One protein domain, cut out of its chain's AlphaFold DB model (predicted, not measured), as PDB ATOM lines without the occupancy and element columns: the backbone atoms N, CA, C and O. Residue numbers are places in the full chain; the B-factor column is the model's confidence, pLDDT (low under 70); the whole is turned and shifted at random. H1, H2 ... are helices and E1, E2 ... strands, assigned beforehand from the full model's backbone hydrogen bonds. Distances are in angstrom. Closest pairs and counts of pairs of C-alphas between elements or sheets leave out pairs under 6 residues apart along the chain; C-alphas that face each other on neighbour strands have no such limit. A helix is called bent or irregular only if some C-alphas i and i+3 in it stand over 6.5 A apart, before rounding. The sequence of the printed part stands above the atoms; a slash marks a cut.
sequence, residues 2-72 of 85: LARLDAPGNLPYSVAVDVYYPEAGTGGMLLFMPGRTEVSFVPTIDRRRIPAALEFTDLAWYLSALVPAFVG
ATOM      1  N   LEU A   2     157.229 157.379 137.646       57.66
ATOM      2  CA  LEU A   2     158.429 156.537 137.857       57.66
ATOM      3  C   LEU A   2     158.119 155.042 138.085       57.66
ATOM      4  O   LEU A   2     158.666 154.194 137.398       57.66
ATOM      5  N   ALA A   3     157.130 154.711 138.924       60.75
ATOM      6  CA  ALA A   3     156.756 153.314 139.212       60.75
ATOM      7  C   ALA A   3     156.303 152.483 137.989       60.75
ATOM      8  O   ALA A   3     156.241 151.260 138.064       60.75
ATOM      9  N   ARG A   4     155.964 153.128 136.858       69.19
ATOM     10  CA  ARG A   4     155.705 152.415 135.598       69.19
ATOM     11  C   ARG A   4     157.000 152.070 134.872       69.19
ATOM     12  O   ARG A   4     157.044 150.997 134.297       69.19
ATOM     13  N   LEU A   5     158.022 152.926 134.883       69.88
ATOM     14  CA  LEU A   5     159.305 152.652 134.216       69.88
ATOM     15  C   LEU A   5     159.982 151.394 134.782       69.88
ATOM     16  O   LEU A   5     160.466 150.558 134.017       69.88
ATOM     17  N   ASP A   6     159.932 151.256 136.107       75.69
ATOM     18  CA  ASP A   6     160.584 150.171 136.851       75.69
ATOM     19  C   ASP A   6     159.675 148.957 137.076       75.69
ATOM     20  O   ASP A   6     160.051 148.002 137.754       75.69
ATOM     21  N   ALA A   7     158.461 148.967 136.514       84.38
ATOM     22  CA  ALA A   7     157.570 147.819 136.599       84.38
ATOM     23  C   ALA A   7     158.252 146.586 135.971       84.38
ATOM     24  O   ALA A   7     158.831 146.715 134.890       84.38
ATOM     25  N   PRO A   8     158.131 145.377 136.560       85.25
ATOM     26  CA  PRO A   8     158.796 144.176 136.045       85.25
ATOM     27  C   PRO A   8     158.524 143.901 134.560       85.25
ATOM     28  O   PRO A   8     159.417 143.490 133.826       85.25
ATOM     29  N   GLY A   9     157.307 144.207 134.091       89.00
ATOM     30  CA  GLY A   9     156.926 144.064 132.683       89.00
ATOM     31  C   GLY A   9     157.708 144.959 131.716       89.00
ATOM     32  O   GLY A   9     157.709 144.693 130.519       89.00
ATOM     33  N   ASN A  10     158.398 145.986 132.219       88.44
ATOM     34  CA  ASN A  10     159.190 146.898 131.407       88.44
ATOM     35  C   ASN A  10     160.688 146.576 131.392       88.44
ATOM     36  O   ASN A  10     161.399 147.139 130.558       88.44
ATOM     37  N   LEU A  11     161.164 145.654 132.241       90.00
ATOM     38  CA  LEU A  11     162.567 145.219 132.305       90.00
ATOM     39  C   LEU A  11     163.185 144.771 130.960       90.00
ATOM     40  O   LEU A  11     164.391 144.959 130.790       90.00
ATOM     41  N   PRO A  12     162.425 144.227 129.986       93.88
ATOM     42  CA  PRO A  12     162.975 143.882 128.673       93.88
ATOM     43  C   PRO A  12     163.261 145.075 127.751       93.88
ATOM     44  O   PRO A  12     163.969 144.912 126.762       93.88
ATOM     45  N   TYR A  13     162.706 146.260 128.024       91.50
ATOM     46  CA  TYR A  13     162.838 147.420 127.136       91.50
ATOM     47  C   TYR A  13     163.966 148.344 127.570       91.50
ATOM     48  O   TYR A  13     164.181 148.540 128.768       91.50
ATOM     49  N   SER A  14     164.621 148.979 126.600       93.31
ATOM     50  CA  SER A  14     165.473 150.134 126.869       93.31
ATOM     51  C   SER A  14     164.622 151.344 127.235       93.31
ATOM     52  O   SER A  14     163.555 151.570 126.659       93.31
ATOM     53  N   VAL A  15     165.108 152.137 128.181       91.62
ATOM     54  CA  VAL A  15     164.420 153.335 128.661       91.62
ATOM     55  C   VAL A  15     165.364 154.517 128.550       91.62
ATOM     56  O   VAL A  15     166.464 154.482 129.094       91.62
ATOM     57  N   ALA A  16     164.923 155.564 127.857       92.50
ATOM     58  CA  ALA A  16     165.654 156.816 127.751       92.50
ATOM     59  C   ALA A  16     165.082 157.863 128.716       92.50
ATOM     60  O   ALA A  16     163.864 158.000 128.842       92.50
ATOM     61  N   VAL A  17     165.967 158.605 129.378       91.62
ATOM     62  CA  VAL A  17     165.638 159.755 130.222       91.62
ATOM     63  C   VAL A  17     166.578 160.892 129.863       91.62
ATOM     64  O   VAL A  17     167.791 160.761 130.008       91.62
ATOM     65  N   ASP A  18     166.024 162.019 129.433       94.62
ATOM     66  CA  ASP A  18     166.810 163.231 129.229       94.62
ATOM     67  C   ASP A  18     167.015 163.954 130.559       94.62
ATOM     68  O   ASP A  18     166.069 164.225 131.304       94.62
ATOM     69  N   VAL A  19     168.271 164.267 130.855       93.81
ATOM     70  CA  VAL A  19     168.688 165.001 132.047       93.81
ATOM     71  C   VAL A  19     169.255 166.338 131.606       93.81
ATOM     72  O   VAL A  19     170.238 166.400 130.867       93.81
ATOM     73  N   TYR A  20     168.639 167.410 132.092       96.19
ATOM     74  CA  TYR A  20     169.095 168.774 131.876       96.19
ATOM     75  C   TYR A  20     169.635 169.362 133.181       96.19
ATOM     76  O   TYR A  20     168.999 169.228 134.225       96.19
ATOM     77  N   TYR A  21     170.790 170.023 133.106       95.06
ATOM     78  CA  TYR A  21     171.447 170.732 134.202       95.06
ATOM     79  C   TYR A  21     171.287 172.244 133.984       95.06
ATOM     80  O   TYR A  21     172.086 172.833 133.247       95.06
ATOM     81  N   PRO A  22     170.284 172.898 134.607       95.44
ATOM     82  CA  PRO A  22     169.940 174.286 134.296       95.44
ATOM     83  C   PRO A  22     171.083 175.270 134.552       95.44
ATOM     84  O   PRO A  22     171.340 176.149 133.738       95.44
ATOM     85  N   GLU A  23     171.815 175.085 135.650       95.06
ATOM     86  CA  GLU A  23     172.925 175.958 136.060       95.06
ATOM     87  C   GLU A  23     174.109 175.908 135.087       95.06
ATOM     88  O   GLU A  23     174.849 176.879 134.946       95.06
ATOM     89  N   ALA A  24     174.280 174.780 134.397       93.69
ATOM     90  CA  ALA A  24     175.335 174.588 133.411       93.69
ATOM     91  C   ALA A  24     174.848 174.751 131.965       93.69
ATOM     92  O   ALA A  24     175.668 174.676 131.050       93.69
ATOM     93  N   GLY A  25     173.540 174.958 131.760       96.25
ATOM     94  CA  GLY A  25     172.927 175.118 130.445       96.25
ATOM     95  C   GLY A  25     173.198 173.945 129.506       96.25
ATOM     96  O   GLY A  25     173.402 174.159 128.321       96.25
ATOM     97  N   THR A  26     173.288 172.723 130.031       97.44
ATOM     98  CA  THR A  26     173.710 171.546 129.264       97.44
ATOM     99  C   THR A  26     173.039 170.286 129.789       97.44
ATOM    100  O   THR A  26     172.453 170.281 130.870       97.44
ATOM    101  N   GLY A  27     173.121 169.190 129.049       96.56
ATOM    102  CA  GLY A  27     172.525 167.933 129.458       96.56
ATOM    103  C   GLY A  27     172.821 166.795 128.506       96.56
ATOM    104  O   GLY A  27     173.721 166.855 127.665       96.56
ATOM    105  N   GLY A  28     172.042 165.737 128.652       96.31
ATOM    106  CA  GLY A  28     172.149 164.581 127.793       96.31
ATOM    107  C   GLY A  28     171.127 163.510 128.104       96.31
ATOM    108  O   GLY A  28     170.352 163.617 129.052       96.31
ATOM    109  N   MET A  29     171.169 162.460 127.302       96.44
ATOM    110  CA  MET A  29     170.281 161.318 127.416       96.44
ATOM    111  C   MET A  29     170.957 160.213 128.227       96.44
ATOM    112  O   MET A  29     172.055 159.770 127.886       96.44
ATOM    113  N   LEU A  30     170.275 159.739 129.266       94.69
ATOM    114  CA  LEU A  30     170.542 158.462 129.915       94.69
ATOM    115  C   LEU A  30     169.742 157.372 129.215       94.69
ATOM    116  O   LEU A  30     168.520 157.450 129.144       94.69
ATOM    117  N   LEU A  31     170.423 156.340 128.735       94.94
ATOM    118  CA  LEU A  31     169.818 155.159 128.140       94.94
ATOM    119  C   LEU A  31     170.067 153.960 129.049       94.94
ATOM    120  O   LEU A  31     171.166 153.407 129.071       94.94
ATOM    121  N   PHE A  32     169.039 153.567 129.790       92.75
ATOM    122  CA  PHE A  32     169.038 152.356 130.599       92.75
ATOM    123  C   PHE A  32     168.811 151.148 129.699       92.75
ATOM    124  O   PHE A  32     167.821 151.088 128.960       92.75
ATOM    125  N   MET A  33     169.727 150.187 129.771       94.62
ATOM    126  CA  MET A  33     169.645 148.944 129.009       94.62
ATOM    127  C   MET A  33     168.614 147.984 129.631       94.62
ATOM    128  O   MET A  33     168.215 148.153 130.795       94.62
ATOM    129  N   PRO A  34     168.152 146.960 128.884       94.00
ATOM    130  CA  PRO A  34     167.331 145.894 129.450       94.00
ATOM    131  C   PRO A  34     167.954 145.329 130.737       94.00
ATOM    132  O   PRO A  34     169.168 145.198 130.844       94.00
ATOM    133  N   GLY A  35     167.129 145.054 131.748       91.81
ATOM    134  CA  GLY A  35     167.597 144.592 133.063       91.81
ATOM    135  C   GLY A  35     168.160 145.667 134.010       91.81
ATOM    136  O   GLY A  35     168.261 145.390 135.199       91.81
ATOM    137  N   ARG A  36     168.426 146.901 133.543       89.81
ATOM    138  CA  ARG A  36     168.839 148.076 134.363       89.81
ATOM    139  C   ARG A  36     170.181 147.901 135.079       89.81
ATOM    140  O   ARG A  36     170.468 148.607 136.038       89.81
ATOM    141  N   THR A  37     171.019 146.996 134.595       91.81
ATOM    142  CA  THR A  37     172.380 146.801 135.113       91.81
ATOM    143  C   THR A  37     173.394 147.723 134.445       91.81
ATOM    144  O   THR A  37     174.479 147.929 134.973       91.81
ATOM    145  N   GLU A  38     173.042 148.297 133.294       94.31
ATOM    146  CA  GLU A  38     173.900 149.186 132.517       94.31
ATOM    147  C   GLU A  38     173.130 150.433 132.081       94.31
ATOM    148  O   GLU A  38     171.947 150.376 131.721       94.31
ATOM    149  N   VAL A  39     173.827 151.568 132.082       93.62
ATOM    150  CA  VAL A  39     173.309 152.848 131.605       93.62
ATOM    151  C   VAL A  39     174.367 153.544 130.760       93.62
ATOM    152  O   VAL A  39     175.529 153.643 131.143       93.62
ATOM    153  N   SER A  40     173.967 154.025 129.587       94.75
ATOM    154  CA  SER A  40     174.803 154.883 128.743       94.75
ATOM    155  C   SER A  40     174.384 156.334 128.911       94.75
ATOM    156  O   SER A  40     173.192 156.625 128.914       94.75
ATOM    157  N   PHE A  41     175.344 157.253 128.999       95.00
ATOM    158  CA  PHE A  41     175.071 158.686 128.942       95.00
ATOM    159  C   PHE A  41     175.643 159.287 127.661       95.00
ATOM    160  O   PHE A  41     176.821 159.098 127.359       95.00
ATOM    161  N   VAL A  42     174.820 160.039 126.928       94.62
ATOM    162  CA  VAL A  42     175.241 160.762 125.722       94.62
ATOM    163  C   VAL A  42     174.962 162.259 125.896       94.62
ATOM    164  O   VAL A  42     173.799 162.630 126.055       94.62
ATOM    165  N   PRO A  43     175.985 163.131 125.831       94.44
ATOM    166  CA  PRO A  43     175.821 164.588 125.851       94.44
ATOM    167  C   PRO A  43     175.064 165.110 124.613       94.44
ATOM    168  O   PRO A  43     175.671 165.435 123.591       94.44
ATOM    169  N   THR A  44     173.733 165.171 124.679       93.69
ATOM    170  CA  THR A  44     172.854 165.536 123.548       93.69
ATOM    171  C   THR A  44     172.238 166.933 123.651       93.69
ATOM    172  O   THR A  44     171.755 167.438 122.641       93.69
ATOM    173  N   ILE A  45     172.266 167.576 124.823       95.44
ATOM    174  CA  ILE A  45     171.634 168.887 125.046       95.44
ATOM    175  C   ILE A  45     172.722 169.923 125.296       95.44
ATOM    176  O   ILE A  45     173.457 169.802 126.274       95.44
ATOM    177  N   ASP A  46     172.828 170.919 124.409       94.50
ATOM    178  CA  ASP A  46     173.769 172.045 124.508       94.50
ATOM    179  C   ASP A  46     175.146 171.607 125.019       94.50
ATOM    180  O   ASP A  46     175.638 172.045 126.061       94.50
ATOM    181  N   ARG A  47     175.725 170.633 124.299       91.81
ATOM    182  CA  ARG A  47     176.930 169.892 124.688       91.81
ATOM    183  C   ARG A  47     178.006 170.826 125.228       91.81
ATOM    184  O   ARG A  47     178.531 171.664 124.487       91.81
ATOM    185  N   ARG A  48     178.391 170.618 126.488       94.31
ATOM    186  CA  ARG A  48     179.446 171.389 127.138       94.31
ATOM    187  C   ARG A  48     180.790 171.133 126.460       94.31
ATOM    188  O   ARG A  48     181.227 169.988 126.332       94.31
ATOM    189  N   ARG A  49     181.445 172.209 126.028       93.19
ATOM    190  CA  ARG A  49     182.738 172.189 125.330       93.19
ATOM    191  C   ARG A  49     183.842 172.753 126.214       93.19
ATOM    192  O   ARG A  49     183.576 173.588 127.077       93.19
ATOM    193  N   ILE A  50     185.077 172.341 125.954       92.62
ATOM    194  CA  ILE A  50     186.260 172.915 126.603       92.62
ATOM    195  C   ILE A  50     186.566 174.265 125.927       92.62
ATOM    196  O   ILE A  50     186.735 174.285 124.709       92.62
ATOM    197  N   PRO A  51     186.669 175.400 126.653       91.38
ATOM    198  CA  PRO A  51     186.870 176.716 126.029       91.38
ATOM    199  C   PRO A  51     188.110 176.810 125.131       91.38
ATOM    200  O   PRO A  51     188.081 177.484 124.108       91.38
ATOM    201  N   ALA A  52     189.185 176.108 125.503       93.56
ATOM    202  CA  ALA A  52     190.427 176.051 124.735       93.56
ATOM    203  C   ALA A  52     190.405 175.022 123.585       93.56
ATOM    204  O   ALA A  52     191.351 174.985 122.806       93.56
ATOM    205  N   ALA A  53     189.369 174.178 123.491       91.25
ATOM    206  CA  ALA A  53     189.278 173.095 122.514       91.25
ATOM    207  C   ALA A  53     187.797 172.753 122.226       91.25
ATOM    208  O   ALA A  53     187.212 171.828 122.798       91.25
ATOM    209  N   LEU A  54     187.160 173.575 121.383       89.62
ATOM    210  CA  LEU A  54     185.707 173.582 121.145       89.62
ATOM    211  C   LEU A  54     185.170 172.322 120.447       89.62
ATOM    212  O   LEU A  54     183.956 172.090 120.423       89.62
ATOM    213  N   GLU A  55     186.049 171.541 119.831       88.56
ATOM    214  CA  GLU A  55     185.762 170.249 119.225       88.56
ATOM    215  C   GLU A  55     185.504 169.168 120.284       88.56
ATOM    216  O   GLU A  55     184.648 168.300 120.074       88.56
ATOM    217  N   PHE A  56     186.144 169.288 121.452       89.56
ATOM    218  CA  PHE A  56     186.048 168.318 122.531       89.56
ATOM    219  C   PHE A  56     184.888 168.611 123.474       89.56
ATOM    220  O   PHE A  56     184.525 169.754 123.771       89.56
ATOM    221  N   THR A  57     184.317 167.524 123.975       92.25
ATOM    222  CA  THR A  57     183.330 167.567 125.051       92.25
ATOM    223  C   THR A  57     184.055 167.647 126.386       92.25
ATOM    224  O   THR A  57     185.022 166.919 126.604       92.25
ATOM    225  N   ASP A  58     183.567 168.483 127.298       94.19
ATOM    226  CA  ASP A  58     184.050 168.539 128.681       94.19
ATOM    227  C   ASP A  58     183.554 167.310 129.469       94.19
ATOM    228  O   ASP A  58     182.633 167.372 130.283       94.19
ATOM    229  N   LEU A  59     184.128 166.145 129.155       92.38
ATOM    230  CA  LEU A  59     183.743 164.854 129.725       92.38
ATOM    231  C   LEU A  59     183.996 164.803 131.235       92.38
ATOM    232  O   LEU A  59     183.221 164.186 131.964       92.38
ATOM    233  N   ALA A  60     185.039 165.489 131.707       93.06
ATOM    234  CA  ALA A  60     185.354 165.601 133.126       93.06
ATOM    235  C   ALA A  60     184.200 166.250 133.902       93.06
ATOM    236  O   ALA A  60     183.805 165.736 134.951       93.06
ATOM    237  N   TRP A  61     183.605 167.317 133.358       95.00
ATOM    238  CA  TRP A  61     182.430 167.941 133.959       95.00
ATOM    239  C   TRP A  61     181.249 166.965 134.052       95.00
ATOM    240  O   TRP A  61     180.709 166.779 135.143       95.00
ATOM    241  N   TYR A  62     180.896 166.270 132.962       95.06
ATOM    242  CA  TYR A  62     179.783 165.305 132.981       95.06
ATOM    243  C   TYR A  62     180.014 164.160 133.971       95.06
ATOM    244  O   TYR A  62     179.101 163.809 134.714       95.06
ATOM    245  N   LEU A  63     181.226 163.601 134.023       94.56
ATOM    246  CA  LEU A  63     181.566 162.552 134.986       94.56
ATOM    247  C   LEU A  63     181.441 163.057 136.427       94.56
ATOM    248  O   LEU A  63     180.858 162.365 137.259       94.56
ATOM    249  N   SER A  64     181.912 164.274 136.715       94.69
ATOM    250  CA  SER A  64     181.785 164.869 138.051       94.69
ATOM    251  C   SER A  64     180.328 165.100 138.473       94.69
ATOM    252  O   SER A  64     180.022 165.005 139.658       94.69
ATOM    253  N   ALA A  65     179.428 165.348 137.515       93.81
ATOM    254  CA  ALA A  65     177.999 165.519 137.766       93.81
ATOM    255  C   ALA A  65     177.264 164.173 137.937       93.81
ATOM    256  O   ALA A  65     176.404 164.042 138.805       93.81
ATOM    257  N   LEU A  66     177.597 163.168 137.118       93.44
ATOM    258  CA  LEU A  66     176.856 161.902 137.035       93.44
ATOM    259  C   LEU A  66     177.327 160.852 138.044       93.44
ATOM    260  O   LEU A  66     176.502 160.210 138.693       93.44
ATOM    261  N   VAL A  67     178.643 160.653 138.168       93.69
ATOM    262  CA  VAL A  67     179.216 159.553 138.963       93.69
ATOM    263  C   VAL A  67     178.723 159.576 140.415       93.69
ATOM    264  O   VAL A  67     178.307 158.518 140.885       93.69
ATOM    265  N   PRO A  68     178.663 160.722 141.127       94.38
ATOM    266  CA  PRO A  68     178.172 160.739 142.505       94.38
ATOM    267  C   PRO A  68     176.741 160.208 142.662       94.38
ATOM    268  O   PRO A  68     176.460 159.479 143.614       94.38
ATOM    269  N   ALA A  69     175.845 160.521 141.718       90.75
ATOM    270  CA  ALA A  69     174.466 160.038 141.747       90.75
ATOM    271  C   ALA A  69     174.395 158.514 141.559       90.75
ATOM    272  O   ALA A  69     173.623 157.842 142.239       90.75
ATOM    273  N   PHE A  70     175.239 157.962 140.681       91.75
ATOM    274  CA  PHE A  70     175.275 156.527 140.416       91.75
ATOM    275  C   PHE A  70     175.982 155.722 141.513       91.75
ATOM    276  O   PHE A  70     175.547 154.620 141.843       91.75
ATOM    277  N   VAL A  71     177.022 156.274 142.141       93.56
ATOM    278  CA  VAL A  71     177.671 155.649 143.307       93.56
ATOM    279  C   VAL A  71     176.655 155.412 144.426       93.56
ATOM    280  O   VAL A  71     176.632 154.331 145.011       93.56
ATOM    281  N   GLY A  72     175.754 156.371 144.670       90.12
ATOM    282  CA  GLY A  72     174.688 156.237 145.668       90.12
ATOM    283  C   GLY A  72     173.689 155.101 145.405       90.12
ATOM    284  O   GLY A  72     172.991 154.691 146.329       90.12
TER     285      GLY A  72
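This is residues 2 to 72 of the 85 residues of an uncharacterized protein of Streptomyces sp. SID4931 (UniProt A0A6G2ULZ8). A strongly twisted sheet of three strands, E1 to E3, makes the body of a rod, with helix H2 set loosely and slantwise over one face. Short H1 and the link after it lie towards one end of the rod, E4 and the link before it at the other. The printed part has 71 residues, with two named helices and four named strands in the order H1, E1, E2, E3, E4, H2; the class is mixed, helices and strands. The sheet, E1 - E2 - E3, is a meander, each strand the antiparallel neighbour of the one before. The whole is loose, with a radius of gyration of the C-alphas of 14.1 A, and spans 47 by 22 by 19 A.

Start at H1, residues 2 to 5, which is not on the sheet and is too short for an O i to N i+4 pair. Next find the hairpin of E1, residues 15 to 21, and E2, residues 26 to 32, where N 17 and O 30 are 2.8 A apart, within hydrogen-bond range. E2 makes a second hairpin with E3, residues 39 to 45; look at N 31 and O 40, 2.8 A apart. E4, residues 53 to 57, pairs with no named strand. H2, residues 59 to 71, is on the sheet at a height of 8.6 A, slantwise to the strands, at 48 degrees to E2 on the local plane. In H2, 7 of 9 O i to N i+4 pairs are within range; it is only just irregular, with C-alphas 65 and 68 6.7 A apart.

Find C-alpha 2 at (158.429, 156.537, 137.857), where H1 begins. E1 runs 19.6 A, E2 19.8 A and E3 17.4 A; H2 runs 17.5 A to C-alpha 71 at (177.671, 155.649, 143.307).

The C-alphas farthest apart, of Gly 9 and Ala 52, are 47.0 A apart. The printed part has no cut and no long link; residues 2 to 5 have pLDDT under 70.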